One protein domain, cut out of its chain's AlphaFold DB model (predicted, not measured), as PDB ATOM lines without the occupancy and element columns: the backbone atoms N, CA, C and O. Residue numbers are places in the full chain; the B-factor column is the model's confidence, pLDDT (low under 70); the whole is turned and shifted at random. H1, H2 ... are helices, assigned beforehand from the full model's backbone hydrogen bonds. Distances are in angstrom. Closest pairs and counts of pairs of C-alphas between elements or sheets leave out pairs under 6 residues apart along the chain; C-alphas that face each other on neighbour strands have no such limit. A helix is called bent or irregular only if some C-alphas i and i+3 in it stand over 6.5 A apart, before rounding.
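What this domain is: This is residues 43 to 172 of the 173 residues of an uncharacterized protein of Falsibacillus pallidus (UniProt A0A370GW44). The two longest helices, H4 and H5, meet near their ends as a narrow V, and H3 runs across the wide end from H5 to the beginning of H4, which leaves an open triangular frame with an empty middle. The hairpin of H1 and H2 packs on H5, on the side of H5 away from H4, while residues 111 to 124 of H4 stand free. The printed part has 130 residues with five named helices, in the order H1, H2, H3, H4, H5, and no named strand; its class is all helix. It is loose, with a radius of gyration of the C-alphas of 18.1 A, and elongated, spanning 53 by 30 by 23 A.

Where its parts are: H4, the longest helix, holds residues 104 to 137 and measures 49.3 A from its first C-alpha at (119.627, 73.819, 156.804) to its last at (120.871, 87.379, 109.450). H5, residues 141 to 171, is 44.9 A long and ends with C-alpha 171 at (124.033, 103.049, 155.298). H3, residues 85 to 100, is 22.1 A long. H2, residues 62 to 81, is 29.3 A long and irregular: C-alphas 63 and 66 are 7.7 A apart, and its line is a rough one. H1, residues 43 to 60, is 25.8 A long and begins with C-alpha 43 at (136.743, 91.963, 132.283).

How they stand to each other: H5 is the hub, touching the four other helices. H4 and H5 form a helical hairpin, opposite ways at a shallow tilt of 32 degrees, only just short of steep. Residues 128 to 136 of H4 touch residues 141 to 147 of H5, and the closest C-alphas, those of Ala 135 and Ile 144, are 5.9 A apart. Residues 87 to 91 of H3 touch residues 166 to 170 of H5, about perpendicular at 86 degrees, with the C-alphas of Lys 90 and Leu 169 closest at 6.4 A. H3 and H4 are close but not clearly touching; their closest C-alphas, those of Trp 99 and Lys 107, are 7.3 A apart. H1, H2 and H5 form a bundle, three helices each touching the other two. H2 touches residues 152 to 166 of H5, the same way at a shallow tilt of 28 degrees, with the C-alphas of Arg 75 and Asn 159 closest at 5.8 A. H1 and H2 are a helical hairpin at a shallow tilt of 17 degrees, closest at the C-alphas of Val 57 and Leu 65, 5.9 A. H1 touches H5 with residues 57 to 60 alone, at a steep tilt of 43 degrees, with the C-alphas of Tyr 60 and Lys 145 closest at 6.1 A. H4 is apart from H1 and H2. In H1, H3, H4 and H5 every O i to N i+4 pair is within hydrogen-bond range; in H2 14 of 16 are.

The domain as a whole: The C-alphas farthest apart, those of Lys 101 and Lys 139, are 52.8 A from each other. The printed part has no cut, and its four links are tight. The mean pLDDT of the printed part is 94.9, and no printed residue is under 70.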
ATOM      1  N   MET A  43     136.807  90.525 132.582       80.88
ATOM      2  CA  MET A  43     136.743  91.963 132.283       80.88
ATOM      3  C   MET A  43     136.845  92.243 130.783       80.88
ATOM      4  O   MET A  43     136.036  92.993 130.239       80.88
ATOM      5  N   LYS A  44     137.791  91.589 130.101       86.88
ATOM      6  CA  LYS A  44     137.947  91.706 128.647       86.88
ATOM      7  C   LYS A  44     136.697  91.227 127.909       86.88
ATOM      8  O   LYS A  44     136.264  91.869 126.957       86.88
ATOM      9  N   GLN A  45     136.091  90.120 128.343       86.25
ATOM     10  CA  GLN A  45     134.847  89.615 127.755       86.25
ATOM     11  C   GLN A  45     133.673  90.577 127.965       86.25
ATOM     12  O   GLN A  45     132.896  90.792 127.036       86.25
ATOM     13  N   GLN A  46     133.555  91.184 129.150       87.25
ATOM     14  CA  GLN A  46     132.538  92.206 129.414       87.25
ATOM     15  C   GLN A  46     132.709  93.420 128.502       87.25
ATOM     16  O   GLN A  46     131.734  93.857 127.896       87.25
ATOM     17  N   GLN A  47     133.935  93.920 128.350       90.94
ATOM     18  CA  GLN A  47     134.211  95.062 127.482       90.94
ATOM     19  C   GLN A  47     133.877  94.751 126.016       90.94
ATOM     20  O   GLN A  47     133.125  95.496 125.392       90.94
ATOM     21  N   LYS A  48     134.322  93.599 125.497       91.75
ATOM     22  CA  LYS A  48     133.974  93.147 124.136       91.75
ATOM     23  C   LYS A  48     132.462  93.053 123.927       91.75
ATOM     24  O   LYS A  48     131.956  93.411 122.867       91.75
ATOM     25  N   HIS A  49     131.730  92.572 124.932       90.31
ATOM     26  CA  HIS A  49     130.274  92.502 124.865       90.31
ATOM     27  C   HIS A  49     129.628  93.896 124.819       90.31
ATOM     28  O   HIS A  49     128.701  94.098 124.040       90.31
ATOM     29  N   GLN A  50     130.119  94.854 125.614       93.94
ATOM     30  CA  GLN A  50     129.634  96.241 125.611       93.94
ATOM     31  C   GLN A  50     129.912  96.942 124.273       93.94
ATOM     32  O   GLN A  50     129.021  97.591 123.735       93.94
ATOM     33  N   GLU A  51     131.110  96.770 123.711       95.50
ATOM     34  CA  GLU A  51     131.487  97.330 122.406       95.50
ATOM     35  C   GLU A  51     130.609  96.777 121.276       95.50
ATOM     36  O   GLU A  51     130.098  97.543 120.459       95.50
ATOM     37  N   MET A  52     130.369  95.462 121.268       93.94
ATOM     38  CA  MET A  52     129.457  94.821 120.318       93.94
ATOM     39  C   MET A  52     128.019  95.335 120.468       93.94
ATOM     40  O   MET A  52     127.344  95.596 119.477       93.94
ATOM     41  N   LEU A  53     127.542  95.525 121.697       94.88
ATOM     42  CA  LEU A  53     126.196  96.042 121.921       94.88
ATOM     43  C   LEU A  53     126.062  97.486 121.417       94.88
ATOM     44  O   LEU A  53     125.092  97.810 120.739       94.88
ATOM     45  N   LEU A  54     127.056  98.337 121.685       97.25
ATOM     46  CA  LEU A  54     127.077  99.720 121.204       97.25
ATOM     47  C   LEU A  54     127.188  99.814 119.679       97.25
ATOM     48  O   LEU A  54     126.577 100.706 119.090       97.25
ATOM     49  N   SER A  55     127.926  98.911 119.028       96.88
ATOM     50  CA  SER A  55     127.999  98.894 117.564       96.88
ATOM     51  C   SER A  55     126.644  98.554 116.939       96.88
ATOM     52  O   SER A  55     126.216  99.240 116.010       96.88
ATOM     53  N   LEU A  56     125.919  97.584 117.506       96.00
ATOM     54  CA  LEU A  56     124.559  97.251 117.082       96.00
ATOM     55  C   LEU A  56     123.582  98.400 117.335       96.00
ATOM     56  O   LEU A  56     122.802  98.741 116.451       96.00
ATOM     57  N   VAL A  57     123.647  99.047 118.499       97.56
ATOM     58  CA  VAL A  57     122.805 100.215 118.802       97.56
ATOM     59  C   VAL A  57     123.080 101.350 117.820       97.56
ATOM     60  O   VAL A  57     122.143 101.910 117.266       97.56
ATOM     61  N   LYS A  58     124.346 101.656 117.521       97.62
ATOM     62  CA  LYS A  58     124.693 102.689 116.535       97.62
ATOM     63  C   LYS A  58     124.098 102.392 115.153       97.62
ATOM     64  O   LYS A  58     123.713 103.322 114.452       97.62
ATOM     65  N   GLN A  59     124.043 101.120 114.764       96.69
ATOM     66  CA  GLN A  59     123.529 100.700 113.463       96.69
ATOM     67  C   GLN A  59     121.994 100.659 113.402       96.69
ATOM     68  O   GLN A  59     121.422 101.075 112.400       96.69
ATOM     69  N   TYR A  60     121.333 100.150 114.443       95.94
ATOM     70  CA  TYR A  60     119.905  99.804 114.402       95.94
ATOM     71  C   TYR A  60     119.020 100.664 115.313       95.94
ATOM     72  O   TYR A  60     117.795 100.621 115.206       95.94
ATOM     73  N   SER A  61     119.596 101.424 116.241       95.12
ATOM     74  CA  SER A  61     118.869 102.300 117.175       95.12
ATOM     75  C   SER A  61     119.708 103.533 117.553       95.12
ATOM     76  O   SER A  61     119.998 103.755 118.734       95.12
ATOM     77  N   PRO A  62     120.166 104.332 116.566       97.06
ATOM     78  CA  PRO A  62     121.043 105.475 116.828       97.06
ATOM     79  C   PRO A  62     120.381 106.537 117.719       97.06
ATOM     80  O   PRO A  62     121.078 107.251 118.437       97.06
ATOM     81  N   ASP A  63     119.047 106.594 117.722       97.12
ATOM     82  CA  ASP A  63     118.215 107.435 118.585       97.12
ATOM     83  C   ASP A  63     118.425 107.156 120.081       97.12
ATOM     84  O   ASP A  63     118.314 108.069 120.898       97.12
ATOM     85  N   THR A  64     118.789 105.925 120.458       96.62
ATOM     86  CA  THR A  64     119.004 105.531 121.860       96.62
ATOM     87  C   THR A  64     120.479 105.369 122.233       96.62
ATOM     88  O   THR A  64     120.786 105.012 123.374       96.62
ATOM     89  N   LEU A  65     121.416 105.680 121.328       97.38
ATOM     90  CA  LEU A  65     122.855 105.468 121.541       97.38
ATOM     91  C   LEU A  65     123.392 106.175 122.793       97.38
ATOM     92  O   LEU A  65     124.109 105.560 123.581       97.38
ATOM     93  N   SER A  66     123.007 107.435 123.012       98.06
ATOM     94  CA  SER A  66     123.423 108.197 124.200       98.06
ATOM     95  C   SER A  66     122.918 107.547 125.497       98.06
ATOM     96  O   SER A  66     123.677 107.362 126.452       98.06
ATOM     97  N   ASN A  67     121.663 107.084 125.508       97.75
ATOM     98  CA  ASN A  67     121.076 106.383 126.655       97.75
ATOM     99  C   ASN A  67     121.820 105.074 126.951       97.75
ATOM    100  O   ASN A  67     122.062 104.742 128.114       97.75
ATOM    101  N   TRP A  68     122.214 104.349 125.905       98.06
ATOM    102  CA  TRP A  68     123.007 103.130 126.009       98.06
ATOM    103  C   TRP A  68     124.413 103.369 126.559       98.06
ATOM    104  O   TRP A  68     124.862 102.648 127.451       98.06
ATOM    105  N   GLN A  69     125.104 104.397 126.070       98.06
ATOM    106  CA  GLN A  69     126.410 104.785 126.601       98.06
ATOM    107  C   GLN A  69     126.307 105.142 128.083       98.06
ATOM    108  O   GLN A  69     127.102 104.655 128.888       98.06
ATOM    109  N   LYS A  70     125.275 105.907 128.458       98.25
ATOM    110  CA  LYS A  70     125.018 106.267 129.851       98.25
ATOM    111  C   LYS A  70     124.756 105.041 130.727       98.25
ATOM    112  O   LYS A  70     125.408 104.892 131.753       98.25
ATOM    113  N   VAL A  71     123.849 104.136 130.341       98.00
ATOM    114  CA  VAL A  71     123.514 102.971 131.188       98.00
ATOM    115  C   VAL A  71     124.702 102.013 131.347       98.00
ATOM    116  O   VAL A  71     124.869 101.396 132.402       98.00
ATOM    117  N   ILE A  72     125.569 101.909 130.334       97.50
ATOM    118  CA  ILE A  72     126.811 101.133 130.420       97.50
ATOM    119  C   ILE A  72     127.826 101.824 131.339       97.50
ATOM    120  O   ILE A  72     128.423 101.154 132.184       97.50
ATOM    121  N   ALA A  73     128.000 103.143 131.218       97.81
ATOM    122  CA  ALA A  73     128.865 103.917 132.107       97.81
ATOM    123  C   ALA A  73     128.409 103.789 133.571       97.81
ATOM    124  O   ALA A  73     129.197 103.368 134.417       97.81
ATOM    125  N   ASP A  74     127.112 103.992 133.834       97.75
ATOM    126  CA  ASP A  74     126.503 103.809 135.155       97.75
ATOM    127  C   ASP A  74     126.783 102.391 135.691       97.75
ATOM    128  O   ASP A  74     127.173 102.213 136.847       97.75
ATOM    129  N   ARG A  75     126.642 101.351 134.850       96.31
ATOM    130  CA  ARG A  75     126.942  99.964 135.248       96.31
ATOM    131  C   ARG A  75     128.402  99.808 135.656       96.31
ATOM    132  O   ARG A  75     128.682  99.152 136.660       96.31
ATOM    133  N   ASN A  76     129.320 100.343 134.860       95.44
ATOM    134  CA  ASN A  76     130.755 100.220 135.092       95.44
ATOM    135  C   ASN A  76     131.157 100.922 136.396       95.44
ATOM    136  O   ASN A  76     131.875 100.324 137.204       95.44
ATOM    137  N   ASP A  77     130.612 102.107 136.660       96.62
ATOM    138  CA  ASP A  77     130.846 102.849 137.898       96.62
ATOM    139  C   ASP A  77     130.268 102.133 139.120       96.62
ATOM    140  O   ASP A  77     130.959 101.976 140.130       96.62
ATOM    141  N   LEU A  78     129.041 101.614 139.033       96.69
ATOM    142  CA  LEU A  78     128.442 100.817 140.107       96.69
ATOM    143  C   LEU A  78     129.253  99.546 140.383       96.69
ATOM    144  O   LEU A  78     129.508  99.201 141.535       96.69
ATOM    145  N   MET A  79     129.711  98.852 139.339       93.19
ATOM    146  CA  MET A  79     130.557  97.666 139.488       93.19
ATOM    147  C   MET A  79     131.933  97.999 140.067       93.19
ATOM    148  O   MET A  79     132.501  97.155 140.758       93.19
ATOM    149  N   LYS A  80     132.479  99.186 139.787       93.94
ATOM    150  CA  LYS A  80     133.719  99.679 140.397       93.94
ATOM    151  C   LYS A  80     133.508  99.965 141.881       93.94
ATOM    152  O   LYS A  80     134.272  99.460 142.694       93.94
ATOM    153  N   GLN A  81     132.437 100.676 142.235       94.44
ATOM    154  CA  GLN A  81     132.063 100.924 143.631       94.44
ATOM    155  C   GLN A  81     131.850  99.618 144.399       94.44
ATOM    156  O   GLN A  81     132.395  99.444 145.479       94.44
ATOM    157  N   PHE A  82     131.128  98.652 143.831       91.44
ATOM    158  CA  PHE A  82     130.868  97.369 144.489       91.44
ATOM    159  C   PHE A  82     132.125  96.494 144.673       91.44
ATOM    160  O   PHE A  82     132.104  95.519 145.421       91.44
ATOM    161  N   ARG A  83     133.224  96.801 143.974       89.62
ATOM    162  CA  ARG A  83     134.523  96.132 144.157       89.62
ATOM    163  C   ARG A  83     135.391  96.778 145.223       89.62
ATOM    164  O   ARG A  83     136.417  96.184 145.552       89.62
ATOM    165  N   ASP A  84     134.999  97.939 145.735       93.62
ATOM    166  CA  ASP A  84     135.676  98.557 146.862       93.62
ATOM    167  C   ASP A  84     135.798  97.541 148.017       93.62
ATOM    168  O   ASP A  84     134.799  96.894 148.364       93.62
ATOM    169  N   PRO A  85     137.002  97.337 148.583       94.38
ATOM    170  CA  PRO A  85     137.210  96.336 149.621       94.38
ATOM    171  C   PRO A  85     136.295  96.526 150.832       94.38
ATOM    172  O   PRO A  85     135.744  95.542 151.320       94.38
ATOM    173  N   ALA A  86     136.064  97.767 151.275       93.75
ATOM    174  CA  ALA A  86     135.229  98.030 152.443       93.75
ATOM    175  C   ALA A  86     133.764  97.654 152.174       93.75
ATOM    176  O   ALA A  86     133.131  96.992 152.998       93.75
ATOM    177  N   LEU A  87     133.230  97.986 150.992       94.06
ATOM    178  CA  LEU A  87     131.886  97.543 150.601       94.06
ATOM    179  C   LEU A  87     131.786  96.028 150.423       94.06
ATOM    180  O   LEU A  87     130.757  95.442 150.766       94.06
ATOM    181  N   ARG A  88     132.835  95.378 149.907       93.06
ATOM    182  CA  ARG A  88     132.862  93.917 149.778       93.06
ATOM    183  C   ARG A  88     132.836  93.218 151.125       93.06
ATOM    184  O   ARG A  88     132.120  92.226 151.243       93.06
ATOM    185  N   GLU A  89     133.570  93.716 152.114       94.44
ATOM    186  CA  GLU A  89     133.523  93.153 153.464       94.44
ATOM    187  C   GLU A  89     132.142  93.353 154.096       94.44
ATOM    188  O   GLU A  89     131.531  92.367 154.507       94.44
ATOM    189  N   LYS A  90     131.552  94.558 154.017       94.25
ATOM    190  CA  LYS A  90     130.163  94.783 154.471       94.25
ATOM    191  C   LYS A  90     129.168  93.835 153.795       94.25
ATOM    192  O   LYS A  90     128.301  93.261 154.452       94.25
ATOM    193  N   PHE A  91     129.300  93.620 152.484       94.19
ATOM    194  CA  PHE A  91     128.451  92.678 151.755       94.19
ATOM    195  C   PHE A  91     128.626  91.236 152.247       94.19
ATOM    196  O   PHE A  91     127.628  90.547 152.452       94.19
ATOM    197  N   LYS A  92     129.868  90.774 152.443       93.75
ATOM    198  CA  LYS A  92     130.150  89.428 152.965       93.75
ATOM    199  C   LYS A  92     129.576  89.247 154.362       93.75
ATOM    200  O   LYS A  92     128.956  88.221 154.619       93.75
ATOM    201  N   GLU A  93     129.747  90.228 155.240       94.44
ATOM    202  CA  GLU A  93     129.204  90.191 156.596       94.44
ATOM    203  C   GLU A  93     127.677  90.166 156.595       94.44
ATOM    204  O   GLU A  93     127.083  89.324 157.266       94.44
ATOM    205  N   ALA A  94     127.030  91.039 155.819       92.12
ATOM    206  CA  ALA A  94     125.577  91.060 155.686       92.12
ATOM    207  C   ALA A  94     125.048  89.730 155.127       92.12
ATOM    208  O   ALA A  94     124.099  89.162 155.671       92.12
ATOM    209  N   HIS A  95     125.694  89.198 154.087       91.38
ATOM    210  CA  HIS A  95     125.334  87.912 153.495       91.38
ATOM    211  C   HIS A  95     125.547  86.757 154.476       91.38
ATOM    212  O   HIS A  95     124.682  85.895 154.596       91.38
ATOM    213  N   LYS A  96     126.662  86.741 155.216       93.81
ATOM    214  CA  LYS A  96     126.940  85.734 156.245       93.81
ATOM    215  C   LYS A  96     125.898  85.792 157.361       93.81
ATOM    216  O   LYS A  96     125.299  84.774 157.672       93.81
ATOM    217  N   LYS A  97     125.595  86.983 157.890       93.25
ATOM    218  CA  LYS A  97     124.549  87.180 158.908       93.25
ATOM    219  C   LYS A  97     123.172  86.719 158.425       93.25
ATOM    220  O   LYS A  97     122.397  86.212 159.226       93.25
ATOM    221  N   GLN A  98     122.840  86.923 157.151       91.12
ATOM    222  CA  GLN A  98     121.598  86.407 156.568       91.12
ATOM    223  C   GLN A  98     121.630  84.884 156.437       91.12
ATOM    224  O   GLN A  98     120.653  84.233 156.780       91.12
ATOM    225  N   TRP A  99     122.749  84.325 155.982       90.69
ATOM    226  CA  TRP A  99     122.926  82.890 155.796       90.69
ATOM    227  C   TRP A  99     122.892  82.106 157.112       90.69
ATOM    228  O   TRP A  99     122.229  81.076 157.196       90.69
ATOM    229  N   ASP A 100     123.552  82.613 158.154       94.56
ATOM    230  CA  ASP A 100     123.635  81.974 159.473       94.56
ATOM    231  C   ASP A 100     122.281  81.964 160.210       94.56
ATOM    232  O   ASP A 100     122.087  81.164 161.121       94.56
ATOM    233  N   LYS A 101     121.329  82.818 159.805       94.81
ATOM    234  CA  LYS A 101     119.956  82.853 160.346       94.81
ATOM    235  C   LYS A 101     119.022  81.806 159.736       94.81
ATOM    236  O   LYS A 101     117.932  81.620 160.265       94.81
ATOM    237  N   LEU A 102     119.411  81.179 158.627       95.00
ATOM    238  CA  LEU A 102     118.586  80.195 157.927       95.00
ATOM    239  C   LEU A 102     118.790  78.797 158.515       95.00
ATOM    240  O   LEU A 102     119.912  78.419 158.868       95.00
ATOM    241  N   SER A 103     117.724  78.000 158.548       96.44
ATOM    242  CA  SER A 103     117.823  76.562 158.811       96.44
ATOM    243  C   SER A 103     118.527  75.836 157.654       96.44
ATOM    244  O   SER A 103     118.630  76.357 156.541       96.44
ATOM    245  N   GLU A 104     119.006  74.611 157.878       95.38
ATOM    246  CA  GLU A 104     119.627  73.819 156.804       95.38
ATOM    247  C   GLU A 104     118.654  73.527 155.648       95.38
ATOM    248  O   GLU A 104     119.038  73.596 154.479       95.38
ATOM    249  N   GLU A 105     117.372  73.303 155.949       95.31
ATOM    250  CA  GLU A 105     116.330  73.128 154.930       95.31
ATOM    251  C   GLU A 105     116.126  74.405 154.100       95.31
ATOM    252  O   GLU A 105     116.032  74.355 152.868       95.31
ATOM    253  N   GLU A 106     116.111  75.572 154.751       95.81
ATOM    254  CA  GLU A 106     116.001  76.868 154.078       95.81
ATOM    255  C   GLU A 106     117.230  77.163 153.216       95.81
ATOM    256  O   GLU A 106     117.084  77.614 152.077       95.81
ATOM    257  N   LYS A 107     118.436  76.856 153.710       94.75
ATOM    258  CA  LYS A 107     119.684  76.965 152.940       94.75
ATOM    259  C   LYS A 107     119.645  76.078 151.703       94.75
ATOM    260  O   LYS A 107     119.978  76.543 150.611       94.75
ATOM    261  N   GLN A 108     119.200  74.827 151.836       95.12
ATOM    262  CA  GLN A 108     119.080  73.906 150.709       95.12
ATOM    263  C   GLN A 108     118.062  74.413 149.681       95.12
ATOM    264  O   GLN A 108     118.345  74.416 148.478       95.12
ATOM    265  N   LYS A 109     116.903  74.907 150.130       95.56
ATOM    266  CA  LYS A 109     115.881  75.485 149.247       95.56
ATOM    267  C   LYS A 109     116.396  76.732 148.528       95.56
ATOM    268  O   LYS A 109     116.243  76.836 147.310       95.56
ATOM    269  N   LEU A 110     117.059  77.636 149.247       94.12
ATOM    270  CA  LEU A 110     117.669  78.840 148.685       94.12
ATOM    271  C   LEU A 110     118.754  78.485 147.662       94.12
ATOM    272  O   LEU A 110     118.815  79.088 146.591       94.12
ATOM    273  N   PHE A 111     119.573  77.470 147.941       93.69
ATOM    274  CA  PHE A 111     120.577  76.976 147.003       93.69
ATOM    275  C   PHE A 111     119.942  76.452 145.707       93.69
ATOM    276  O   PHE A 111     120.370  76.840 144.617       93.69
ATOM    277  N   GLN A 112     118.891  75.629 145.796       94.88
ATOM    278  CA  GLN A 112     118.186  75.129 144.608       94.88
ATOM    279  C   GLN A 112     117.525  76.260 143.815       94.88
ATOM    280  O   GLN A 112     117.624  76.288 142.588       94.88
ATOM    281  N   GLN A 113     116.924  77.237 144.499       94.69
ATOM    282  CA  GLN A 113     116.370  78.432 143.859       94.69
ATOM    283  C   GLN A 113     117.451  79.223 143.119       94.69
ATOM    284  O   GLN A 113     117.283  79.539 141.943       94.69
ATOM    285  N   LYS A 114     118.597  79.486 143.755       92.81
ATOM    286  CA  LYS A 114     119.710  80.209 143.123       92.81
ATOM    287  C   LYS A 114     120.299  79.450 141.942       92.81
ATOM    288  O   LYS A 114     120.639  80.071 140.935       92.81
ATOM    289  N   LYS A 115     120.377  78.121 142.028       93.56
ATOM    290  CA  LYS A 115     120.796  77.264 140.917       93.56
ATOM    291  C   LYS A 115     119.820  77.362 139.743       93.56
ATOM    292  O   LYS A 115     120.261  77.582 138.617       93.56
ATOM    293  N   ALA A 116     118.516  77.266 139.998       95.62
ATOM    294  CA  ALA A 116     117.484  77.414 138.973       95.62
ATOM    295  C   ALA A 116     117.497  78.817 138.340       95.62
ATOM    296  O   ALA A 116     117.519  78.936 137.117       95.62
ATOM    297  N   GLU A 117     117.584  79.878 139.153       94.25
ATOM    298  CA  GLU A 117     117.731  81.261 138.681       94.25
ATOM    299  C   GLU A 117     118.964  81.429 137.782       94.25
ATOM    300  O   GLU A 117     118.914  82.136 136.773       94.25
ATOM    301  N   TRP A 118     120.093  80.820 138.155       92.94
ATOM    302  CA  TRP A 118     121.328  80.902 137.380       92.94
ATOM    303  C   TRP A 118     121.197  80.196 136.029       92.94
ATOM    304  O   TRP A 118     121.564  80.777 135.004       92.94
ATOM    305  N   THR A 119     120.619  78.992 136.008       93.88
ATOM    306  CA  THR A 119     120.334  78.256 134.768       93.88
ATOM    307  C   THR A 119     119.402  79.057 133.863       93.88
ATOM    308  O   THR A 119     119.749  79.306 132.710       93.88
ATOM    309  N   ALA A 120     118.300  79.586 134.403       95.00
ATOM    310  CA  ALA A 120     117.356  80.409 133.652       95.00
ATOM    311  C   ALA A 120     118.013  81.678 133.080       95.00
ATOM    312  O   ALA A 120     117.783  82.040 131.928       95.00
ATOM    313  N   LYS A 121     118.892  82.350 133.841       91.69
ATOM    314  CA  LYS A 121     119.655  83.514 133.349       91.69
ATOM    315  C   LYS A 121     120.602  83.143 132.210       91.69
ATOM    316  O   LYS A 121     120.744  83.916 131.261       91.69
ATOM    317  N   LYS A 122     121.260  81.984 132.300       92.56
ATOM    318  CA  LYS A 122     122.163  81.484 131.256       92.56
ATOM    319  C   LYS A 122     121.392  81.154 129.978       92.56
ATOM    320  O   LYS A 122     121.815  81.559 128.898       92.56
ATOM    321  N   GLU A 123     120.252  80.482 130.104       94.75
ATOM    322  CA  GLU A 123     119.357  80.165 128.987       94.75
ATOM    323  C   GLU A 123     118.777  81.426 128.347       94.75
ATOM    324  O   GLU A 123     118.853  81.577 127.132       94.75
ATOM    325  N   ALA A 124     118.304  82.385 129.145       93.50
ATOM    326  CA  ALA A 124     117.803  83.662 128.642       93.50
ATOM    327  C   ALA A 124     118.883  84.450 127.878       93.50
ATOM    328  O   ALA A 124     118.604  85.031 126.831       93.50
ATOM    329  N   GLN A 125     120.131  84.449 128.362       90.94
ATOM    330  CA  GLN A 125     121.246  85.090 127.661       90.94
ATOM    331  C   GLN A 125     121.590  84.375 126.347       90.94
ATOM    332  O   GLN A 125     121.880  85.042 125.349       90.94
ATOM    333  N   LYS A 126     121.564  83.036 126.337       93.50
ATOM    334  CA  LYS A 126     121.766  82.236 125.124       93.50
ATOM    335  C   LYS A 126     120.673  82.543 124.100       93.50
ATOM    336  O   LYS A 126     121.002  82.962 122.995       93.50
ATOM    337  N   LYS A 127     119.406  82.466 124.512       95.31
ATOM    338  CA  LYS A 127     118.241  82.775 123.677       95.31
ATOM    339  C   LYS A 127     118.305  84.189 123.104       95.31
ATOM    340  O   LYS A 127     118.119  84.359 121.912       95.31
ATOM    341  N   PHE A 128     118.636  85.197 123.916       94.81
ATOM    342  CA  PHE A 128     118.820  86.568 123.423       94.81
ATOM    343  C   PHE A 128     119.881  86.647 122.318       94.81
ATOM    344  O   PHE A 128     119.683  87.327 121.318       94.81
ATOM    345  N   THR A 129     121.010  85.958 122.499       92.44
ATOM    346  CA  THR A 129     122.108  85.966 121.523       92.44
ATOM    347  C   THR A 129     121.696  85.278 120.219       92.44
ATOM    348  O   THR A 129     122.020  85.773 119.142       92.44
ATOM    349  N   GLU A 130     120.969  84.164 120.313       96.44
ATOM    350  CA  GLU A 130     120.423  83.436 119.163       96.44
ATOM    351  C   GLU A 130     119.363  84.265 118.426       96.44
ATOM    352  O   GLU A 130     119.519  84.502 117.232       96.44
ATOM    353  N   ASP A 131     118.365  84.798 119.139       97.12
ATOM    354  CA  ASP A 131     117.309  85.651 118.578       97.12
ATOM    355  C   ASP A 131     117.903  86.882 117.869       97.12
ATOM    356  O   ASP A 131     117.471  87.252 116.777       97.12
ATOM    357  N   LEU A 132     118.920  87.508 118.473       95.81
ATOM    358  CA  LEU A 132     119.608  88.664 117.900       95.81
ATOM    359  C   LEU A 132     120.379  88.291 116.634       95.81
ATOM    360  O   LEU A 132     120.306  89.016 115.645       95.81
ATOM    361  N   LYS A 133     121.092  87.158 116.645       95.94
ATOM    362  CA  LYS A 133     121.800  86.658 115.464       95.94
ATOM    363  C   LYS A 133     120.822  86.379 114.324       95.94
ATOM    364  O   LYS A 133     121.031  86.876 113.224       95.94
ATOM    365  N   THR A 134     119.738  85.655 114.595       97.94
ATOM    366  CA  THR A 134     118.703  85.363 113.598       97.94
ATOM    367  C   THR A 134     118.093  86.641 113.026       97.94
ATOM    368  O   THR A 134     117.920  86.737 111.814       97.94
ATOM    369  N   ALA A 135     117.813  87.644 113.862       97.88
ATOM    370  CA  ALA A 135     117.278  88.922 113.398       97.88
ATOM    371  C   ALA A 135     118.278  89.695 112.516       97.88
ATOM    372  O   ALA A 135     117.877  90.281 111.512       97.88
ATOM    373  N   ILE A 136     119.576  89.658 112.844       95.12
ATOM    374  CA  ILE A 136     120.646  90.243 112.019       95.12
ATOM    375  C   ILE A 136     120.754  89.526 110.670       95.12
ATOM    376  O   ILE A 136     120.774  90.194 109.636       95.12
ATOM    377  N   ASP A 137     120.776  88.192 110.669       96.81
ATOM    378  CA  ASP A 137     120.871  87.379 109.450       96.81
ATOM    379  C   ASP A 137     119.656  87.616 108.531       96.81
ATOM    380  O   ASP A 137     119.800  87.751 107.315       96.81
ATOM    381  N   ALA A 138     118.465  87.765 109.121       97.88
ATOM    382  CA  ALA A 138     117.230  88.115 108.420       97.88
ATOM    383  C   ALA A 138     117.121  89.606 108.042       97.88
ATOM    384  O   ALA A 138     116.171  89.993 107.361       97.88
ATOM    385  N   LYS A 139     118.068  90.453 108.477       96.38
ATOM    386  CA  LYS A 139     118.031  91.923 108.349       96.38
ATOM    387  C   LYS A 139     116.740  92.554 108.898       96.38
ATOM    388  O   LYS A 139     116.312  93.609 108.429       96.38
ATOM    389  N   ASP A 140     116.132  91.934 109.909       97.88
ATOM    390  CA  ASP A 140     114.900  92.401 110.546       97.88
ATOM    391  C   ASP A 140     115.210  93.526 111.544       97.88
ATOM    392  O   ASP A 140     115.414  93.315 112.743       97.88
ATOM    393  N   GLN A 141     115.268  94.754 111.029       96.69
ATOM    394  CA  GLN A 141     115.599  95.939 111.822       96.69
ATOM    395  C   GLN A 141     114.627  96.164 112.986       96.69
ATOM    396  O   GLN A 141     115.057  96.553 114.073       96.69
ATOM    397  N   ALA A 142     113.333  95.893 112.782       97.06
ATOM    398  CA  ALA A 142     112.319  96.061 113.817       97.06
ATOM    399  C   ALA A 142     112.562  95.085 114.973       97.06
ATOM    400  O   ALA A 142     112.534  95.482 116.142       97.06
ATOM    401  N   LYS A 143     112.878  93.823 114.657       97.69
ATOM    402  CA  LYS A 143     113.189  92.818 115.673       97.69
ATOM    403  C   LYS A 143     114.488  93.115 116.411       97.69
ATOM    404  O   LYS A 143     114.531  92.958 117.631       97.69
ATOM    405  N   ILE A 144     115.524  93.572 115.707       97.44
ATOM    406  CA  ILE A 144     116.792  93.970 116.334       97.44
ATOM    407  C   ILE A 144     116.548  95.117 117.316       97.44
ATOM    408  O   ILE A 144     116.947  95.005 118.476       97.44
ATOM    409  N   LYS A 145     115.836  96.174 116.896       96.88
ATOM    410  CA  LYS A 145     115.479  97.298 117.773       96.88
ATOM    411  C   LYS A 145     114.715  96.820 119.008       96.88
ATOM    412  O   LYS A 145     115.122  97.117 120.127       96.88
ATOM    413  N   GLN A 146     113.691  95.983 118.824       97.62
ATOM    414  CA  GLN A 146     112.921  95.408 119.933       97.62
ATOM    415  C   GLN A 146     113.814  94.653 120.936       97.62
ATOM    416  O   GLN A 146     113.665  94.814 122.149       97.62
ATOM    417  N   LEU A 147     114.732  93.812 120.451       97.44
ATOM    418  CA  LEU A 147     115.645  93.046 121.303       97.44
ATOM    419  C   LEU A 147     116.613  93.963 122.060       97.44
ATOM    420  O   LEU A 147     116.864  93.744 123.249       97.44
ATOM    421  N   LEU A 148     117.138  94.996 121.399       96.94
ATOM    422  CA  LEU A 148     117.983  95.999 122.040       96.94
ATOM    423  C   LEU A 148     117.197  96.743 123.131       96.94
ATOM    424  O   LEU A 148     117.648  96.768 124.271       96.94
ATOM    425  N   ASP A 149     115.991  97.235 122.862       96.69
ATOM    426  CA  ASP A 149     115.172  97.939 123.863       96.69
ATOM    427  C   ASP A 149     114.858  97.063 125.094       96.69
ATOM    428  O   ASP A 149     114.948  97.506 126.248       96.69
ATOM    429  N   GLN A 150     114.577  95.774 124.879       96.31
ATOM    430  CA  GLN A 150     114.430  94.805 125.970       96.31
ATOM    431  C   GLN A 150     115.723  94.663 126.783       96.31
ATOM    432  O   GLN A 150     115.692  94.648 128.018       96.31
ATOM    433  N   LYS A 151     116.877  94.576 126.113       95.62
ATOM    434  CA  LYS A 151     118.179  94.462 126.778       95.62
ATOM    435  C   LYS A 151     118.538  95.726 127.561       95.62
ATOM    436  O   LYS A 151     119.082  95.606 128.662       95.62
ATOM    437  N   TYR A 152     118.216  96.897 127.018       97.00
ATOM    438  CA  TYR A 152     118.388  98.190 127.676       97.00
ATOM    439  C   TYR A 152     117.622  98.221 128.997       97.00
ATOM    440  O   TYR A 152     118.214  98.453 130.050       97.00
ATOM    441  N   THR A 153     116.331  97.879 128.948       97.06
ATOM    442  CA  THR A 153     115.442  97.856 130.118       97.06
ATOM    443  C   THR A 153     115.997  96.945 131.214       97.06
ATOM    444  O   THR A 153     116.196  97.376 132.349       97.06
ATOM    445  N   GLN A 154     116.390  95.718 130.855       95.12
ATOM    446  CA  GLN A 154     117.007  94.780 131.799       95.12
ATOM    447  C   GLN A 154     118.307  95.314 132.420       95.12
ATOM    448  O   GLN A 154     118.634  94.983 133.562       95.12
ATOM    449  N   MET A 155     119.108  96.068 131.662       95.81
ATOM    450  CA  MET A 155     120.350  96.648 132.171       95.81
ATOM    451  C   MET A 155     120.066  97.807 133.129       95.81
ATOM    452  O   MET A 155     120.660  97.847 134.206       95.81
ATOM    453  N   ALA A 156     119.127  98.688 132.784       97.50
ATOM    454  CA  ALA A 156     118.701  99.794 133.633       97.50
ATOM    455  C   ALA A 156     118.145  99.294 134.978       97.50
ATOM    456  O   ALA A 156     118.564  99.766 136.036       97.50
ATOM    457  N   GLU A 157     117.295  98.267 134.963       97.50
ATOM    458  CA  GLU A 157     116.772  97.634 136.180       97.50
ATOM    459  C   GLU A 157     117.888  97.026 137.040       97.50
ATOM    460  O   GLU A 157     117.930  97.218 138.257       97.50
ATOM    461  N   LYS A 158     118.849  96.326 136.421       95.75
ATOM    462  CA  LYS A 158     120.010  95.764 137.133       95.75
ATOM    463  C   LYS A 158     120.926  96.832 137.714       95.75
ATOM    464  O   LYS A 158     121.556  96.578 138.743       95.75
ATOM    465  N   ASN A 159     121.031  97.989 137.068       98.12
ATOM    466  CA  ASN A 159     121.757  99.130 137.609       98.12
ATOM    467  C   ASN A 159     121.037  99.705 138.818       98.12
ATOM    468  O   ASN A 159     121.684  99.901 139.841       98.12
ATOM    469  N   LYS A 160     119.713  99.879 138.741       98.06
ATOM    470  CA  LYS A 160     118.905 100.330 139.878       98.06
ATOM    471  C   LYS A 160     119.072  99.402 141.082       98.06
ATOM    472  O   LYS A 160     119.523  99.852 142.125       98.06
ATOM    473  N   MET A 161     118.865  98.096 140.898       96.69
ATOM    474  CA  MET A 161     119.053  97.110 141.971       96.69
ATOM    475  C   MET A 161     120.469  97.139 142.570       96.69
ATOM    476  O   MET A 161     120.635  97.014 143.781       96.69
ATOM    477  N   LEU A 162     121.506  97.293 141.736       96.56
ATOM    478  CA  LEU A 162     122.885  97.373 142.223       96.56
ATOM    479  C   LEU A 162     123.150  98.677 142.987       96.56
ATOM    480  O   LEU A 162     123.811  98.643 144.021       96.56
ATOM    481  N   SER A 163     122.630  99.800 142.500       97.94
ATOM    482  CA  SER A 163     122.715 101.095 143.171       97.94
ATOM    483  C   SER A 163     122.034 101.061 144.535       97.94
ATOM    484  O   SER A 163     122.655 101.430 145.529       97.94
ATOM    485  N   ASP A 164     120.809 100.537 144.599       97.62
ATOM    486  CA  ASP A 164     120.047 100.388 145.842       97.62
ATOM    487  C   ASP A 164     120.811  99.509 146.837       97.62
ATOM    488  O   ASP A 164     120.952  99.863 148.007       97.62
ATOM    489  N   LYS A 165     121.414  98.409 146.360       95.25
ATOM    490  CA  LYS A 165     122.225  97.543 147.221       95.25
ATOM    491  C   LYS A 165     123.489  98.233 147.735       95.25
ATOM    492  O   LYS A 165     123.863  98.046 148.889       95.25
ATOM    493  N   ILE A 166     124.164  99.014 146.894       96.12
ATOM    494  CA  ILE A 166     125.338  99.793 147.308       96.12
ATOM    495  C   ILE A 166     124.935 100.832 148.359       96.12
ATOM    496  O   ILE A 166     125.637 100.974 149.357       96.12
ATOM    497  N   ALA A 167     123.818 101.533 148.163       96.50
ATOM    498  CA  ALA A 167     123.308 102.512 149.118       96.50
ATOM    499  C   ALA A 167     122.963 101.861 150.468       96.50
ATOM    500  O   ALA A 167     123.407 102.346 151.508       96.50
ATOM    501  N   GLU A 168     122.273 100.716 150.448       95.31
ATOM    502  CA  GLU A 168     121.958  99.924 151.643       95.31
ATOM    503  C   GLU A 168     123.235  99.577 152.428       95.31
ATOM    504  O   GLU A 168     123.335  99.874 153.618       95.31
ATOM    505  N   LEU A 169     124.256  99.028 151.760       94.06
ATOM    506  CA  LEU A 169     125.525  98.654 152.397       94.06
ATOM    507  C   LEU A 169     126.300  99.861 152.944       94.06
ATOM    508  O   LEU A 169     126.970  99.749 153.969       94.06
ATOM    509  N   LYS A 170     126.226 101.020 152.280       93.62
ATOM    510  CA  LYS A 170     126.846 102.253 152.787       93.62
ATOM    511  C   LYS A 170     126.151 102.761 154.049       93.62
ATOM    512  O   LYS A 170     126.839 103.280 154.919       93.62
ATOM    513  N   SER A 171     124.833 102.587 154.154       92.19
ATOM    514  CA  SER A 171     124.033 103.049 155.298       92.19
ATOM    515  C   SER A 171     124.166 102.184 156.558       92.19
ATOM    516  O   SER A 171     123.806 102.629 157.643       92.19
ATOM    517  N   GLN A 172     124.694 100.963 156.426       83.75
ATOM    518  CA  GLN A 172     125.014 100.094 157.556       83.75
ATOM    519  C   GLN A 172     126.269 100.632 158.261       83.75
ATOM    520  O   GLN A 172     127.391 100.356 157.825       83.75
TER     521      GLN A 172